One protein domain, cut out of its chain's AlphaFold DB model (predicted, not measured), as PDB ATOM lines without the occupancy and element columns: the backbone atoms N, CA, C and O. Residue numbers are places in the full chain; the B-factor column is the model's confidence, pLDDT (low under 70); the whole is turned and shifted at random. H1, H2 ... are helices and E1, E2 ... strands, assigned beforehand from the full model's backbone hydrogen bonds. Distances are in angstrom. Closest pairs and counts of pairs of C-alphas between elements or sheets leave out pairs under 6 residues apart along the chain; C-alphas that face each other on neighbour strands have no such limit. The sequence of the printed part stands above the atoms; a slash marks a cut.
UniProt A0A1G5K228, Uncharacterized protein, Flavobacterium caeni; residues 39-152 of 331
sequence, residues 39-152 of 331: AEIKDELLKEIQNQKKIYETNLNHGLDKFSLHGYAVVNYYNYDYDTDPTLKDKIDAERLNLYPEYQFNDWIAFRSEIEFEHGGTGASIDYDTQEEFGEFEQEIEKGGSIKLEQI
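AT A GLANCE: This is residues 39 to 152 of the 331 residues of an uncharacterized protein of Flavobacterium caeni (UniProt A0A1G5K228). A long, narrow four-stranded sheet has a long helix trailing from one end: residues 39 to 62 of H1 stick out there, and residues 82 to 87 of the link E1 to E2 stick out beyond the other end. A small hairpin, E4 and E5, forms a side arm with residues 130 to 135 at its tip. The printed part has 114 residues, with one named helix and six named strands in the order H1 E1 E2 E3 E4 E5 E6, of mixed class. The antiparallel sheet runs E1 E2 E3 E6. The whole is extended, with a radius of gyration of the C-alphas of 25.8 A and spans of 85 by 46 by 33 A.

HOW THE PARTS SIT: H1, residues 39 to 64, only grazes the sheet, with residues 61 to 64; 21 of its 22 O i to N i+4 pairs are within hydrogen-bond range. E1, residues 67 to 78, E2, residues 91 to 106, and E3, residues 109 to 118, form a meander, each strand the antiparallel neighbour of the one before. N 74 and O 96 are 2.8 A apart between E1 and E2, and N 99 and O 115 are 2.8 A apart between E2 and E3. E6, residues 147 to 152, is antiparallel to E3, with N 148 and O 116 at 2.8 A. E4, residues 125 to 128, and E5, residues 137 to 140, form a hairpin, with N 138 and O 127 at 3.0 A. E4 is apart from E3 and E6.

IN THESE COORDINATES: H1 begins at C-alpha 39 (-41.685, -0.032, -18.039) and measures 37.2 A. E1 measures 36.8 A, E2 46.2 A and E3 29.9 A. E6 ends at C-alpha 152 (-27.869, 23.806, 29.891).

THE WHOLE: The C-alphas of Glu 40 and Asp 83, the two farthest apart, are 86.6 A apart. The printed part has no cut. The link E1 to E2 is long, with 12 residues. Residues 56 to 63 and 121 to 145 have pLDDT under 70.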
ATOM      1  N   ALA A  39     -42.483  -1.251 -17.955       87.38
ATOM      2  CA  ALA A  39     -41.685  -0.032 -18.039       87.38
ATOM      3  C   ALA A  39     -42.395   1.146 -17.355       87.38
ATOM      4  O   ALA A  39     -41.773   1.828 -16.550       87.38
ATOM      5  N   GLU A  40     -43.698   1.316 -17.590       89.25
ATOM      6  CA  GLU A  40     -44.518   2.350 -16.944       89.25
ATOM      7  C   GLU A  40     -44.568   2.167 -15.419       89.25
ATOM      8  O   GLU A  40     -44.277   3.110 -14.688       89.25
ATOM      9  N   ILE A  41     -44.811   0.944 -14.933       87.44
ATOM     10  CA  ILE A  41     -44.796   0.629 -13.493       87.44
ATOM     11  C   ILE A  41     -43.410   0.879 -12.888       87.44
ATOM     12  O   ILE A  41     -43.297   1.398 -11.780       87.44
ATOM     13  N   LYS A  42     -42.331   0.520 -13.596       89.56
ATOM     14  CA  LYS A  42     -40.963   0.770 -13.125       89.56
ATOM     15  C   LYS A  42     -40.673   2.269 -13.020       89.56
ATOM     16  O   LYS A  42     -40.049   2.683 -12.047       89.56
ATOM     17  N   ASP A  43     -41.117   3.061 -13.990       90.88
ATOM     18  CA  ASP A  43     -40.943   4.515 -13.987       90.88
ATOM     19  C   ASP A  43     -41.780   5.191 -12.893       90.88
ATOM     20  O   ASP A  43     -41.309   6.135 -12.257       90.88
ATOM     21  N   GLU A  44     -42.994   4.705 -12.631       89.06
ATOM     22  CA  GLU A  44     -43.845   5.180 -11.536       89.06
ATOM     23  C   GLU A  44     -43.238   4.849 -10.167       89.06
ATOM     24  O   GLU A  44     -43.066   5.747  -9.342       89.06
ATOM     25  N   LEU A  45     -42.780   3.608  -9.968       87.00
ATOM     26  CA  LEU A  45     -42.068   3.194  -8.754       87.00
ATOM     27  C   LEU A  45     -40.777   3.991  -8.542       87.00
ATOM     28  O   LEU A  45     -40.475   4.395  -7.422       87.00
ATOM     29  N   LEU A  46     -40.008   4.255  -9.604       88.44
ATOM     30  CA  LEU A  46     -38.804   5.088  -9.523       88.44
ATOM     31  C   LEU A  46     -39.133   6.518  -9.084       88.44
ATOM     32  O   LEU A  46     -38.415   7.068  -8.250       88.44
ATOM     33  N   LYS A  47     -40.216   7.107  -9.601       89.62
ATOM     34  CA  LYS A  47     -40.684   8.439  -9.189       89.62
ATOM     35  C   LYS A  47     -41.157   8.455  -7.741       89.62
ATOM     36  O   LYS A  47     -40.839   9.396  -7.019       89.62
ATOM     37  N   GLU A  48     -41.873   7.427  -7.296       85.31
ATOM     38  CA  GLU A  48     -42.329   7.319  -5.910       85.31
ATOM     39  C   GLU A  48     -41.149   7.165  -4.941       85.31
ATOM     40  O   GLU A  48     -41.072   7.892  -3.954       85.31
ATOM     41  N   ILE A  49     -40.163   6.327  -5.278       85.50
ATOM     42  CA  ILE A  49     -38.917   6.177  -4.509       85.50
ATOM     43  C   ILE A  49     -38.132   7.495  -4.465       85.50
ATOM     44  O   ILE A  49     -37.622   7.874  -3.411       85.50
ATOM     45  N   GLN A  50     -38.028   8.216  -5.585       84.25
ATOM     46  CA  GLN A  50     -37.369   9.525  -5.630       84.25
ATOM     47  C   GLN A  50     -38.108  10.570  -4.788       84.25
ATOM     48  O   GLN A  50     -37.466  11.332  -4.069       84.25
ATOM     49  N   ASN A  51     -39.442  10.583  -4.824       85.19
ATOM     50  CA  ASN A  51     -40.253  11.460  -3.984       85.19
ATOM     51  C   ASN A  51     -40.114  11.111  -2.500       85.19
ATOM     52  O   ASN A  51     -39.934  12.017  -1.693       85.19
ATOM     53  N   GLN A  52     -40.125   9.828  -2.131       78.69
ATOM     54  CA  GLN A  52     -39.883   9.390  -0.754       78.69
ATOM     55  C   GLN A  52     -38.486   9.789  -0.272       78.69
ATOM     56  O   GLN A  52     -38.357  10.325   0.826       78.69
ATOM     57  N   LYS A  53     -37.451   9.616  -1.107       75.62
ATOM     58  CA  LYS A  53     -36.097  10.111  -0.817       75.62
ATOM     59  C   LYS A  53     -36.073  11.618  -0.613       75.62
ATOM     60  O   LYS A  53     -35.516  12.077   0.372       75.62
ATOM     61  N   LYS A  54     -36.720  12.380  -1.494       71.81
ATOM     62  CA  LYS A  54     -36.785  13.838  -1.393       71.81
ATOM     63  C   LYS A  54     -37.520  14.287  -0.132       71.81
ATOM     64  O   LYS A  54     -37.066  15.216   0.523       71.81
ATOM     65  N   ILE A  55     -38.620  13.630   0.234       70.81
ATOM     66  CA  ILE A  55     -39.353  13.880   1.486       70.81
ATOM     67  C   ILE A  55     -38.463  13.563   2.691       70.81
ATOM     68  O   ILE A  55     -38.391  14.362   3.619       70.81
ATOM     69  N   TYR A  56     -37.748  12.439   2.663       66.94
ATOM     70  CA  TYR A  56     -36.820  12.049   3.720       66.94
ATOM     71  C   TYR A  56     -35.659  13.043   3.862       66.94
ATOM     72  O   TYR A  56     -35.415  13.525   4.959       66.94
ATOM     73  N   GLU A  57     -35.005  13.425   2.764       61.22
ATOM     74  CA  GLU A  57     -33.934  14.433   2.732       61.22
ATOM     75  C   GLU A  57     -34.431  15.817   3.177       61.22
ATOM     76  O   GLU A  57     -33.746  16.508   3.924       61.22
ATOM     77  N   THR A  58     -35.645  16.211   2.780       59.69
ATOM     78  CA  THR A  58     -36.260  17.481   3.204       59.69
ATOM     79  C   THR A  58     -36.567  17.473   4.705       59.69
ATOM     80  O   THR A  58     -36.279  18.451   5.386       59.69
ATOM     81  N   ASN A  59     -37.088  16.366   5.244       60.81
ATOM     82  CA  ASN A  59     -37.353  16.216   6.679       60.81
ATOM     83  C   ASN A  59     -36.064  16.122   7.513       60.81
ATOM     84  O   ASN A  59     -36.022  16.667   8.611       60.81
ATOM     85  N   LEU A  60     -35.010  15.479   6.995       58.28
ATOM     86  CA  LEU A  60     -33.700  15.433   7.652       58.28
ATOM     87  C   LEU A  60     -33.064  16.831   7.714       58.28
ATOM     88  O   LEU A  60     -32.541  17.236   8.749       58.28
ATOM     89  N   ASN A  61     -33.158  17.589   6.617       59.94
ATOM     90  CA  ASN A  61     -32.609  18.942   6.529       59.94
ATOM     91  C   ASN A  61     -33.386  19.958   7.383       59.94
ATOM     92  O   ASN A  61     -32.763  20.867   7.914       59.94
ATOM     93  N   HIS A  62     -34.699  19.773   7.575       61.06
ATOM     94  CA  HIS A  62     -35.546  20.610   8.443       61.06
ATOM     95  C   HIS A  62     -35.281  20.466   9.953       61.06
ATOM     96  O   HIS A  62     -35.862  21.203  10.756       61.06
ATOM     97  N   GLY A  63     -34.497  19.462  10.356       64.88
ATOM     98  CA  GLY A  63     -34.032  19.316  11.734       64.88
ATOM     99  C   GLY A  63     -32.634  19.895  11.948       64.88
ATOM    100  O   GLY A  63     -32.348  20.404  13.027       64.88
ATOM    101  N   LEU A  64     -31.769  19.814  10.933       74.31
ATOM    102  CA  LEU A  64     -30.372  20.247  11.018       74.31
ATOM    103  C   LEU A  64     -30.182  21.743  10.743       74.31
ATOM    104  O   LEU A  64     -29.238  22.322  11.261       74.31
ATOM    105  N   ASP A  65     -31.070  22.380   9.977       85.56
ATOM    106  CA  ASP A  65     -31.076  23.837   9.755       85.56
ATOM    107  C   ASP A  65     -31.294  24.644  11.047       85.56
ATOM    108  O   ASP A  65     -30.842  25.782  11.163       85.56
ATOM    109  N   LYS A  66     -31.970  24.036  12.023       91.69
ATOM    110  CA  LYS A  66     -32.232  24.576  13.361       91.69
ATOM    111  C   LYS A  66     -31.148  24.254  14.383       91.69
ATOM    112  O   LYS A  66     -31.201  24.785  15.490       91.69
ATOM    113  N   PHE A  67     -30.213  23.372  14.041       95.19
ATOM    114  CA  PHE A  67     -29.112  22.984  14.909       95.19
ATOM    115  C   PHE A  67     -27.851  23.768  14.542       95.19
ATOM    116  O   PHE A  67     -27.478  23.859  13.374       95.19
ATOM    117  N   SER A  68     -27.152  24.283  15.547       94.88
ATOM    118  CA  SER A  68     -25.822  24.860  15.368       94.88
ATOM    119  C   SER A  68     -24.860  24.318  16.407       94.88
ATOM    120  O   SER A  68     -25.220  24.138  17.565       94.88
ATOM    121  N   LEU A  69     -23.620  24.097  15.986       95.50
ATOM    122  CA  LEU A  69     -22.525  23.695  16.853       95.50
ATOM    123  C   LEU A  69     -21.363  24.653  16.624       95.50
ATOM    124  O   LEU A  69     -20.896  24.806  15.495       95.50
ATOM    125  N   HIS A  70     -20.903  25.281  17.696       93.50
ATOM    126  CA  HIS A  70     -19.656  26.036  17.723       93.50
ATOM    127  C   HIS A  70     -18.756  25.495  18.829       93.50
ATOM    128  O   HIS A  70     -19.195  24.716  19.672       93.50
ATOM    129  N   GLY A  71     -17.479  25.850  18.793       94.19
ATOM    130  CA  GLY A  71     -16.524  25.376  19.778       94.19
ATOM    131  C   GLY A  71     -15.116  25.854  19.492       94.19
ATOM    132  O   GLY A  71     -14.812  26.318  18.391       94.19
ATOM    133  N   TYR A  72     -14.265  25.720  20.496       93.44
ATOM    134  CA  TYR A  72     -12.843  26.019  20.414       93.44
ATOM    135  C   TYR A  72     -12.062  25.003  21.247       93.44
ATOM    136  O   TYR A  72     -12.615  24.332  22.115       93.44
ATOM    137  N   ALA A  73     -10.766  24.891  20.970       92.88
ATOM    138  CA  ALA A  73      -9.857  24.066  21.747       92.88
ATOM    139  C   ALA A  73      -8.580  24.845  22.056       92.88
ATOM    140  O   ALA A  73      -8.132  25.652  21.236       92.88
ATOM    141  N   VAL A  74      -7.992  24.576  23.217       90.81
ATOM    142  CA  VAL A  74      -6.740  25.178  23.674       90.81
ATOM    143  C   VAL A  74      -5.766  24.069  24.047       90.81
ATOM    144  O   VAL A  74      -6.108  23.131  24.767       90.81
ATOM    145  N   VAL A  75      -4.543  24.173  23.527       91.69
ATOM    146  CA  VAL A  75      -3.425  23.285  23.854       91.69
ATOM    147  C   VAL A  75      -2.243  24.163  24.219       91.69
ATOM    148  O   VAL A  75      -1.821  24.992  23.411       91.69
ATOM    149  N   ASN A  76      -1.692  23.949  25.408       90.75
ATOM    150  CA  ASN A  76      -0.608  24.762  25.937       90.75
ATOM    151  C   ASN A  76       0.663  23.946  26.133       90.75
ATOM    152  O   ASN A  76       0.638  22.766  26.490       90.75
ATOM    153  N   TYR A  77       1.788  24.630  25.951       92.75
ATOM    154  CA  TYR A  77       3.091  24.200  26.426       92.75
ATOM    155  C   TYR A  77       3.598  25.231  27.428       92.75
ATOM    156  O   TYR A  77       3.707  26.414  27.111       92.75
ATOM    157  N   TYR A  78       3.913  24.769  28.629       89.94
ATOM    158  CA  TYR A  78       4.429  25.579  29.717       89.94
ATOM    159  C   TYR A  78       5.910  25.274  29.880       89.94
ATOM    160  O   TYR A  78       6.275  24.154  30.242       89.94
ATOM    161  N   ASN A  79       6.746  26.278  29.629       92.81
ATOM    162  CA  ASN A  79       8.149  26.257  30.011       92.81
ATOM    163  C   ASN A  79       8.283  26.988  31.347       92.81
ATOM    164  O   ASN A  79       8.056  28.197  31.406       92.81
ATOM    165  N   TYR A  80       8.557  26.247  32.417       89.06
ATOM    166  CA  TYR A  80       8.614  26.817  33.759       89.06
ATOM    167  C   TYR A  80      10.051  27.171  34.131       89.06
ATOM    168  O   TYR A  80      10.947  26.338  34.040       89.06
ATOM    169  N   ASP A  81      10.236  28.403  34.599       88.94
ATOM    170  CA  ASP A  81      11.507  28.927  35.103       88.94
ATOM    171  C   ASP A  81      11.232  29.807  36.333       88.94
ATOM    172  O   ASP A  81      11.399  31.024  36.324       88.94
ATOM    173  N   TYR A  82      10.648  29.196  37.371       85.38
ATOM    174  CA  TYR A  82      10.305  29.902  38.604       85.38
ATOM    175  C   TYR A  82      11.455  29.853  39.605       85.38
ATOM    176  O   TYR A  82      11.839  28.778  40.065       85.38
ATOM    177  N   ASP A  83      11.898  31.024  40.069       88.00
ATOM    178  CA  ASP A  83      12.879  31.141  41.158       88.00
ATOM    179  C   ASP A  83      12.417  30.440  42.449       88.00
ATOM    180  O   ASP A  83      13.225  29.931  43.226       88.00
ATOM    181  N   THR A  84      11.102  30.413  42.691       88.62
ATOM    182  CA  THR A  84      10.489  29.813  43.885       88.62
ATOM    183  C   THR A  84      10.419  28.292  43.832       88.62
ATOM    184  O   THR A  84      10.322  27.659  44.881       88.62
ATOM    185  N   ASP A  85      10.458  27.707  42.634       84.50
ATOM    186  CA  ASP A  85      10.520  26.258  42.440       84.50
ATOM    187  C   ASP A  85      11.321  25.915  41.171       84.50
ATOM    188  O   ASP A  85      10.743  25.600  40.124       84.50
ATOM    189  N   PRO A  86      12.666  25.912  41.262       85.69
ATOM    190  CA  PRO A  86      13.539  25.577  40.137       85.69
ATOM    191  C   PRO A  86      13.426  24.113  39.688       85.69
ATOM    192  O   PRO A  86      14.056  23.703  38.714       85.69
ATOM    193  N   THR A  87      12.699  23.280  40.441       90.06
ATOM    194  CA  THR A  87      12.543  21.855  40.137       90.06
ATOM    195  C   THR A  87      11.302  21.557  39.307       90.06
ATOM    196  O   THR A  87      11.192  20.441  38.776       90.06
ATOM    197  N   LEU A  88      10.408  22.542  39.152       87.94
ATOM    198  CA  LEU A  88       9.183  22.414  38.380       87.94
ATOM    199  C   LEU A  88       9.509  22.038  36.931       87.94
ATOM    200  O   LEU A  88      10.330  22.659  36.263       87.94
ATOM    201  N   LYS A  89       8.883  20.964  36.453       89.88
ATOM    202  CA  LYS A  89       9.077  20.469  35.090       89.88
ATOM    203  C   LYS A  89       8.102  21.132  34.138       89.88
ATOM    204  O   LYS A  89       6.933  21.290  34.490       89.88
ATOM    205  N   ASP A  90       8.582  21.415  32.931       94.38
ATOM    206  CA  ASP A  90       7.766  21.800  31.783       94.38
ATOM    207  C   ASP A  90       6.573  20.855  31.595       94.38
ATOM    208  O   ASP A  90       6.657  19.650  31.863       94.38
ATOM    209  N   LYS A  91       5.454  21.404  31.122       89.69
ATOM    210  CA  LYS A  91       4.203  20.664  30.924       89.69
ATOM    211  C   LYS A  91       3.654  20.910  29.527       89.69
ATOM    212  O   LYS A  91       3.757  22.010  28.999       89.69
ATOM    213  N   ILE A  92       3.022  19.893  28.958       90.75
ATOM    214  CA  ILE A  92       2.155  20.019  27.788       90.75
ATOM    215  C   ILE A  92       0.770  19.539  28.186       90.75
ATOM    216  O   ILE A  92       0.650  18.560  28.923       90.75
ATOM    217  N   ASP A  93      -0.253  20.243  27.731       88.50
ATOM    218  CA  ASP A  93      -1.610  20.022  28.199       88.50
ATOM    219  C   ASP A  93      -2.629  20.350  27.110       88.50
ATOM    220  O   ASP A  93      -2.559  21.403  26.472       88.50
ATOM    221  N   ALA A  94      -3.584  19.445  26.918       90.19
ATOM    222  CA  ALA A  94      -4.813  19.745  26.199       90.19
ATOM    223  C   ALA A  94      -5.765  20.401  27.205       90.19
ATOM    224  O   ALA A  94      -6.625  19.728  27.769       90.19
ATOM    225  N   GLU A  95      -5.533  21.695  27.455       87.31
ATOM    226  CA  GLU A  95      -6.170  22.458  28.532       87.31
ATOM    227  C   GLU A  95      -7.687  22.333  28.462       87.31
ATOM    228  O   GLU A  95      -8.293  21.917  29.446       87.31
ATOM    229  N   ARG A  96      -8.290  22.630  27.300       89.25
ATOM    230  CA  ARG A  96      -9.739  22.493  27.129       89.25
ATOM    231  C   ARG A  96     -10.241  22.334  25.701       89.25
ATOM    232  O   ARG A  96      -9.626  22.815  24.749       89.25
ATOM    233  N   LEU A  97     -11.405  21.706  25.578       92.94
ATOM    234  CA  LEU A  97     -12.277  21.690  24.405       92.94
ATOM    235  C   LEU A  97     -13.687  22.103  24.846       92.94
ATOM    236  O   LEU A  97     -14.342  21.352  25.565       92.94
ATOM    237  N   ASN A  98     -14.170  23.247  24.358       93.50
ATOM    238  CA  ASN A  98     -15.530  23.722  24.622       93.50
ATOM    239  C   ASN A  98     -16.387  23.493  23.383       93.50
ATOM    240  O   ASN A  98     -16.008  23.866  22.268       93.50
ATOM    241  N   LEU A  99     -17.552  22.888  23.584       96.06
ATOM    242  CA  LEU A  99     -18.548  22.623  22.557       96.06
ATOM    243  C   LEU A  99     -19.877  23.240  22.964       96.06
ATOM    244  O   LEU A  99     -20.372  23.006  24.062       96.06
ATOM    245  N   TYR A 100     -20.492  23.954  22.033       96.38
ATOM    246  CA  TYR A 100     -21.727  24.687  22.254       96.38
ATOM    247  C   TYR A 100     -22.817  24.220  21.282       96.38
ATOM    248  O   TYR A 100     -23.011  24.814  20.211       96.38
ATOM    249  N   PRO A 101     -23.492  23.102  21.586       97.06
ATOM    250  CA  PRO A 101     -24.651  22.668  20.824       97.06
ATOM    251  C   PRO A 101     -25.863  23.558  21.132       97.06
ATOM    252  O   PRO A 101     -26.259  23.744  22.284       97.06
ATOM    253  N   GLU A 102     -26.506  24.059  20.081       97.44
ATOM    254  CA  GLU A 102     -27.727  24.859  20.165       97.44
ATOM    255  C   GLU A 102     -28.801  24.315  19.220       97.44
ATOM    256  O   GLU A 102     -28.502  23.810  18.135       97.44
ATOM    257  N   TYR A 103     -30.065  24.440  19.621       97.06
ATOM    258  CA  TYR A 103     -31.206  24.025  18.812       97.06
ATOM    259  C   TYR A 103     -32.349  25.040  18.882       97.06
ATOM    260  O   TYR A 103     -32.919  25.279  19.948       97.06
ATOM    261  N   GLN A 104     -32.736  25.610  17.745       97.12
ATOM    262  CA  GLN A 104     -33.850  26.549  17.642       97.12
ATOM    263  C   GLN A 104     -35.160  25.800  17.366       97.12
ATOM    264  O   GLN A 104     -35.455  25.436  16.229       97.12
ATOM    265  N   PHE A 105     -36.008  25.598  18.377       95.88
ATOM    266  CA  PHE A 105     -37.288  24.907  18.167       95.88
ATOM    267  C   PHE A 105     -38.217  25.707  17.240       95.88
ATOM    268  O   PHE A 105     -38.815  25.163  16.303       95.88
ATOM    269  N   ASN A 106     -38.327  27.011  17.497       95.06
ATOM    270  CA  ASN A 106     -39.128  27.990  16.760       95.06
ATOM    271  C   ASN A 106     -38.595  29.406  17.040       95.06
ATOM    272  O   ASN A 106     -37.675  29.543  17.829       95.06
ATOM    273  N   ASP A 107     -39.191  30.459  16.483       94.94
ATOM    274  CA  ASP A 107     -38.690  31.843  16.602       94.94
ATOM    275  C   ASP A 107     -38.558  32.393  18.039       94.94
ATOM    276  O   ASP A 107     -37.911  33.421  18.237       94.94
ATOM    277  N   TRP A 108     -39.168  31.747  19.039       96.56
ATOM    278  CA  TRP A 108     -39.212  32.233  20.421       96.56
ATOM    279  C   TRP A 108     -38.694  31.237  21.469       96.56
ATOM    280  O   TRP A 108     -38.640  31.596  22.641       96.56
ATOM    281  N   ILE A 109     -38.295  30.019  21.083       98.19
ATOM    282  CA  ILE A 109     -37.698  29.018  21.980       98.19
ATOM    283  C   ILE A 109     -36.433  28.439  21.349       98.19
ATOM    284  O   ILE A 109     -36.490  27.832  20.274       98.19
ATOM    285  N   ALA A 110     -35.321  28.536  22.073       98.06
ATOM    286  CA  ALA A 110     -34.073  27.851  21.763       98.06
ATOM    287  C   ALA A 110     -33.590  27.010  22.949       98.06
ATOM    288  O   ALA A 110     -33.818  27.356  24.104       98.06
ATOM    289  N   PHE A 111     -32.903  25.914  22.665       98.31
ATOM    290  CA  PHE A 111     -32.067  25.197  23.617       98.31
ATOM    291  C   PHE A 111     -30.612  25.597  23.391       98.31
ATOM    292  O   PHE A 111     -30.170  25.673  22.243       98.31
ATOM    293  N   ARG A 112     -29.875  25.830  24.477       98.12
ATOM    294  CA  ARG A 112     -28.445  26.135  24.446       98.12
ATOM    295  C   ARG A 112     -27.740  25.324  25.521       98.12
ATOM    296  O   ARG A 112     -28.248  25.185  26.636       98.12
ATOM    297  N   SER A 113     -26.572  24.806  25.178       97.44
ATOM    298  CA  SER A 113     -25.733  24.051  26.093       97.44
ATOM    299  C   SER A 113     -24.261  24.346  25.823       97.44
ATOM    300  O   SER A 113     -23.902  24.731  24.714       97.44
ATOM    301  N   GLU A 114     -23.432  24.194  26.850       95.88
ATOM    302  CA  GLU A 114     -21.975  24.269  26.784       95.88
ATOM    303  C   GLU A 114     -21.411  23.051  27.507       95.88
ATOM    304  O   GLU A 114     -21.748  22.802  28.668       95.88
ATOM    305  N   ILE A 115     -20.578  22.295  26.801       94.50
ATOM    306  CA  ILE A 115     -19.876  21.124  27.313       94.50
ATOM    307  C   ILE A 115     -18.386  21.433  27.230       94.50
ATOM    308  O   ILE A 115     -17.864  21.673  26.139       94.50
ATOM    309  N   GLU A 116     -17.713  21.412  28.371       91.56
ATOM    310  CA  GLU A 116     -16.284  21.672  28.486       91.56
ATOM    311  C   GLU A 116     -15.557  20.379  28.872       91.56
ATOM    312  O   GLU A 116     -15.902  19.717  29.847       91.56
ATOM    313  N   PHE A 117     -14.554  20.000  28.086       91.19
ATOM    314  CA  PHE A 117     -13.629  18.915  28.402       91.19
ATOM    315  C   PHE A 117     -12.304  19.549  28.799       91.19
ATOM    316  O   PHE A 117     -11.675  20.161  27.943       91.19
ATOM    317  N   GLU A 118     -11.858  19.387  30.039       87.12
ATOM    318  CA  GLU A 118     -10.579  19.916  30.524       87.12
ATOM    319  C   GLU A 118      -9.563  18.795  30.729       87.12
ATOM    320  O   GLU A 118      -9.937  17.687  31.116       87.12
ATOM    321  N   HIS A 119      -8.277  19.077  30.500       86.69
ATOM    322  CA  HIS A 119      -7.132  18.235  30.887       86.69
ATOM    323  C   HIS A 119      -7.272  16.726  30.568       86.69
ATOM    324  O   HIS A 119      -6.796  15.867  31.315       86.69
ATOM    325  N   GLY A 120      -7.961  16.371  29.477       74.75
ATOM    326  CA  GLY A 120      -8.176  14.979  29.052       74.75
ATOM    327  C   GLY A 120      -9.431  14.258  29.585       74.75
ATOM    328  O   GLY A 120      -9.689  13.147  29.130       74.75
ATOM    329  N   GLY A 121     -10.244  14.868  30.457       63.88
ATOM    330  CA  GLY A 121     -11.654  14.488  30.675       63.88
ATOM    331  C   GLY A 121     -12.002  13.254  31.536       63.88
ATOM    332  O   GLY A 121     -13.121  12.762  31.422       63.88
ATOM    333  N   THR A 122     -11.119  12.728  32.386       57.59
ATOM    334  CA  THR A 122     -11.466  11.682  33.383       57.59
ATOM    335  C   THR A 122     -11.709  12.273  34.791       57.59
ATOM    336  O   THR A 122     -10.765  12.372  35.570       57.59
ATOM    337  N   GLY A 123     -12.932  12.762  35.051       55.66
ATOM    338  CA  GLY A 123     -13.254  13.683  36.161       55.66
ATOM    339  C   GLY A 123     -13.047  13.146  37.582       55.66
ATOM    340  O   GLY A 123     -12.874  11.949  37.778       55.66
ATOM    341  N   ALA A 124     -13.120  14.046  38.569       55.47
ATOM    342  CA  ALA A 124     -13.109  13.738  40.001       55.47
ATOM    343  C   ALA A 124     -14.343  14.362  40.677       55.47
ATOM    344  O   ALA A 124     -14.610  15.548  40.470       55.47
ATOM    345  N   SER A 125     -15.076  13.588  41.478       53.09
ATOM    346  CA  SER A 125     -16.148  14.068  42.363       53.09
ATOM    347  C   SER A 125     -15.796  13.778  43.822       53.09
ATOM    348  O   SER A 125     -15.028  12.864  44.118       53.09
ATOM    349  N   ILE A 126     -16.305  14.608  44.733       55.47
ATOM    350  CA  ILE A 126     -16.208  14.390  46.177       55.47
ATOM    351  C   ILE A 126     -17.615  14.047  46.652       55.47
ATOM    352  O   ILE A 126     -18.512  14.888  46.568       55.47
ATOM    353  N   ASP A 127     -17.801  12.842  47.173       53.25
ATOM    354  CA  ASP A 127     -19.099  12.428  47.689       53.25
ATOM    355  C   ASP A 127     -19.191  12.744  49.182       53.25
ATOM    356  O   ASP A 127     -18.245  12.588  49.961       53.25
ATOM    357  N   TYR A 128     -20.349  13.270  49.576       53.38
ATOM    358  CA  TYR A 128     -20.654  13.561  50.968       53.38
ATOM    359  C   TYR A 128     -21.475  12.410  51.546       53.38
ATOM    360  O   TYR A 128     -22.676  12.313  51.278       53.38
ATOM    361  N   ASP A 129     -20.838  11.547  52.344       54.44
ATOM    362  CA  ASP A 129     -21.552  10.482  53.040       54.44
ATOM    363  C   ASP A 129     -22.192  11.023  54.330       54.44
ATOM    364  O   ASP A 129     -21.544  11.533  55.246       54.44
ATOM    365  N   THR A 130     -23.518  10.914  54.389       54.00
ATOM    366  CA  THR A 130     -24.324  11.301  55.556       54.00
ATOM    367  C   THR A 130     -24.451  10.182  56.590       54.00
ATOM    368  O   THR A 130     -25.002  10.418  57.667       54.00
ATOM    369  N   GLN A 131     -23.990   8.967  56.276       52.34
ATOM    370  CA  GLN A 131     -24.200   7.753  57.066       52.34
ATOM    371  C   GLN A 131     -22.993   7.349  57.919       52.34
ATOM    372  O   GLN A 131     -23.166   6.552  58.844       52.34
ATOM    373  N   GLU A 132     -21.814   7.935  57.704       46.16
ATOM    374  CA  GLU A 132     -20.694   7.810  58.637       46.16
ATOM    375  C   GLU A 132     -20.770   8.898  59.725       46.16
ATOM    376  O   GLU A 132     -20.823  10.103  59.446       46.16
ATOM    377  N   GLU A 133     -20.810   8.471  60.995       46.69
ATOM    378  CA  GLU A 133     -20.676   9.332  62.177       46.69
ATOM    379  C   GLU A 133     -19.359  10.105  62.058       46.69
ATOM    380  O   GLU A 133     -18.340   9.558  62.429       46.69
ATOM    381  N   PHE A 134     -19.396  11.305  61.469       53.69
ATOM    382  CA  PHE A 134     -18.456  12.449  61.478       53.69
ATOM    383  C   PHE A 134     -18.631  13.313  60.202       53.69
ATOM    384  O   PHE A 134     -18.185  14.468  60.172       53.69
ATOM    385  N   GLY A 135     -19.390  12.848  59.196       53.28
ATOM    386  CA  GLY A 135     -19.661  13.586  57.955       53.28
ATOM    387  C   GLY A 135     -18.371  13.919  57.211       53.28
ATOM    388  O   GLY A 135     -18.100  15.093  56.929       53.28
ATOM    389  N   GLU A 136     -17.533  12.906  57.025       51.00
ATOM    390  CA  GLU A 136     -16.304  13.017  56.253       51.00
ATOM    391  C   GLU A 136     -16.639  13.067  54.754       51.00
ATOM    392  O   GLU A 136     -17.661  12.555  54.301       51.00
ATOM    393  N   PHE A 137     -15.809  13.774  53.991       54.84
ATOM    394  CA  PHE A 137     -15.904  13.795  52.537       54.84
ATOM    395  C   PHE A 137     -15.100  12.613  51.998       54.84
ATOM    396  O   PHE A 137     -13.889  12.558  52.242       54.84
ATOM    397  N   GLU A 138     -15.724  11.704  51.253       50.31
ATOM    398  CA  GLU A 138     -14.966  10.681  50.539       50.31
ATOM    399  C   GLU A 138     -14.286  11.328  49.327       50.31
ATOM    400  O   GLU A 138     -14.915  11.908  48.439       50.31
ATOM    401  N   GLN A 139     -12.955  11.277  49.317       51.81
ATOM    402  CA  GLN A 139     -12.140  11.701  48.186       51.81
ATOM    403  C   GLN A 139     -11.956  10.524  47.222       51.81
ATOM    404  O   GLN A 139     -10.950   9.818  47.299       51.81
ATOM    405  N   GLU A 140     -12.858  10.352  46.254       45.94
ATOM    406  CA  GLU A 140     -12.551   9.576  45.046       45.94
ATOM    407  C   GLU A 140     -11.690  10.431  44.097       45.94
ATOM    408  O   GLU A 140     -12.106  10.899  43.039       45.94
ATOM    409  N   ILE A 141     -10.447  10.708  44.506       45.44
ATOM    410  CA  ILE A 141      -9.482  11.409  43.654       45.44
ATOM    411  C   ILE A 141      -8.847  10.393  42.702       45.44
ATOM    412  O   ILE A 141      -7.779   9.843  42.984       45.44
ATOM    413  N   GLU A 142      -9.435  10.211  41.524       45.47
ATOM    414  CA  GLU A 142      -8.639   9.859  40.350       45.47
ATOM    415  C   GLU A 142      -8.122  11.153  39.716       45.47
ATOM    416  O   GLU A 142      -8.865  12.027  39.282       45.47
ATOM    417  N   LYS A 143      -6.797  11.325  39.722       43.56
ATOM    418  CA  LYS A 143      -6.131  12.460  39.078       43.56
ATOM    419  C   LYS A 143      -6.363  12.395  37.569       43.56
ATOM    420  O   LYS A 143      -5.587  11.750  36.863       43.56
ATOM    421  N   GLY A 144      -7.366  13.104  37.075       57.38
ATOM    422  CA  GLY A 144      -7.601  13.232  35.651       57.38
ATOM    423  C   GLY A 144      -8.593  14.343  35.319       57.38
ATOM    424  O   GLY A 144      -9.289  14.845  36.194       57.38
ATOM    425  N   GLY A 145      -8.545  14.825  34.075       64.50
ATOM    426  CA  GLY A 145      -9.275  16.021  33.648       64.50
ATOM    427  C   GLY A 145     -10.796  15.911  33.771       64.50
ATOM    428  O   GLY A 145     -11.300  14.849  34.045       64.50
ATOM    429  N   SER A 146     -11.582  16.960  33.570       77.75
ATOM    430  CA  SER A 146     -13.037  16.910  33.817       77.75
ATOM    431  C   SER A 146     -13.866  17.038  32.546       77.75
ATOM    432  O   SER A 146     -13.444  17.675  31.588       77.75
ATOM    433  N   ILE A 147     -15.073  16.468  32.548       85.69
ATOM    434  CA  ILE A 147     -16.127  16.817  31.587       85.69
ATOM    435  C   ILE A 147     -17.189  17.579  32.366       85.69
ATOM    436  O   ILE A 147     -17.801  17.025  33.277       85.69
ATOM    437  N   LYS A 148     -17.399  18.843  32.017       86.94
ATOM    438  CA  LYS A 148     -18.320  19.748  32.697       86.94
ATOM    439  C   LYS A 148     -19.465  20.126  31.770       86.94
ATOM    440  O   LYS A 148     -19.258  20.490  30.613       86.94
ATOM    441  N   LEU A 149     -20.686  20.045  32.291       89.44
ATOM    442  CA  LEU A 149     -21.858  20.644  31.662       89.44
ATOM    443  C   LEU A 149     -22.033  22.051  32.236       89.44
ATOM    444  O   LEU A 149     -22.710  22.255  33.245       89.44
ATOM    445  N   GLU A 150     -21.375  23.011  31.602       89.19
ATOM    446  CA  GLU A 150     -21.292  24.387  32.087       89.19
ATOM    447  C   GLU A 150     -22.620  25.119  31.910       89.19
ATOM    448  O   GLU A 150     -23.151  25.724  32.840       89.19
ATOM    449  N   GLN A 151     -23.231  24.975  30.733       93.19
ATOM    450  CA  GLN A 151     -24.533  25.555  30.427       93.19
ATOM    451  C   GLN A 151     -25.499  24.472  29.959       93.19
ATOM    452  O   GLN A 151     -25.163  23.616  29.136       93.19
ATOM    453  N   ILE A 152     -26.738  24.553  30.441       97.12
ATOM    454  CA  ILE A 152     -27.869  23.806  29.891       97.12
ATOM    455  C   ILE A 152     -29.166  24.543  30.215       97.12
ATOM    456  O   ILE A 152     -29.643  24.536  31.349       97.12
TER     457      ILE A 152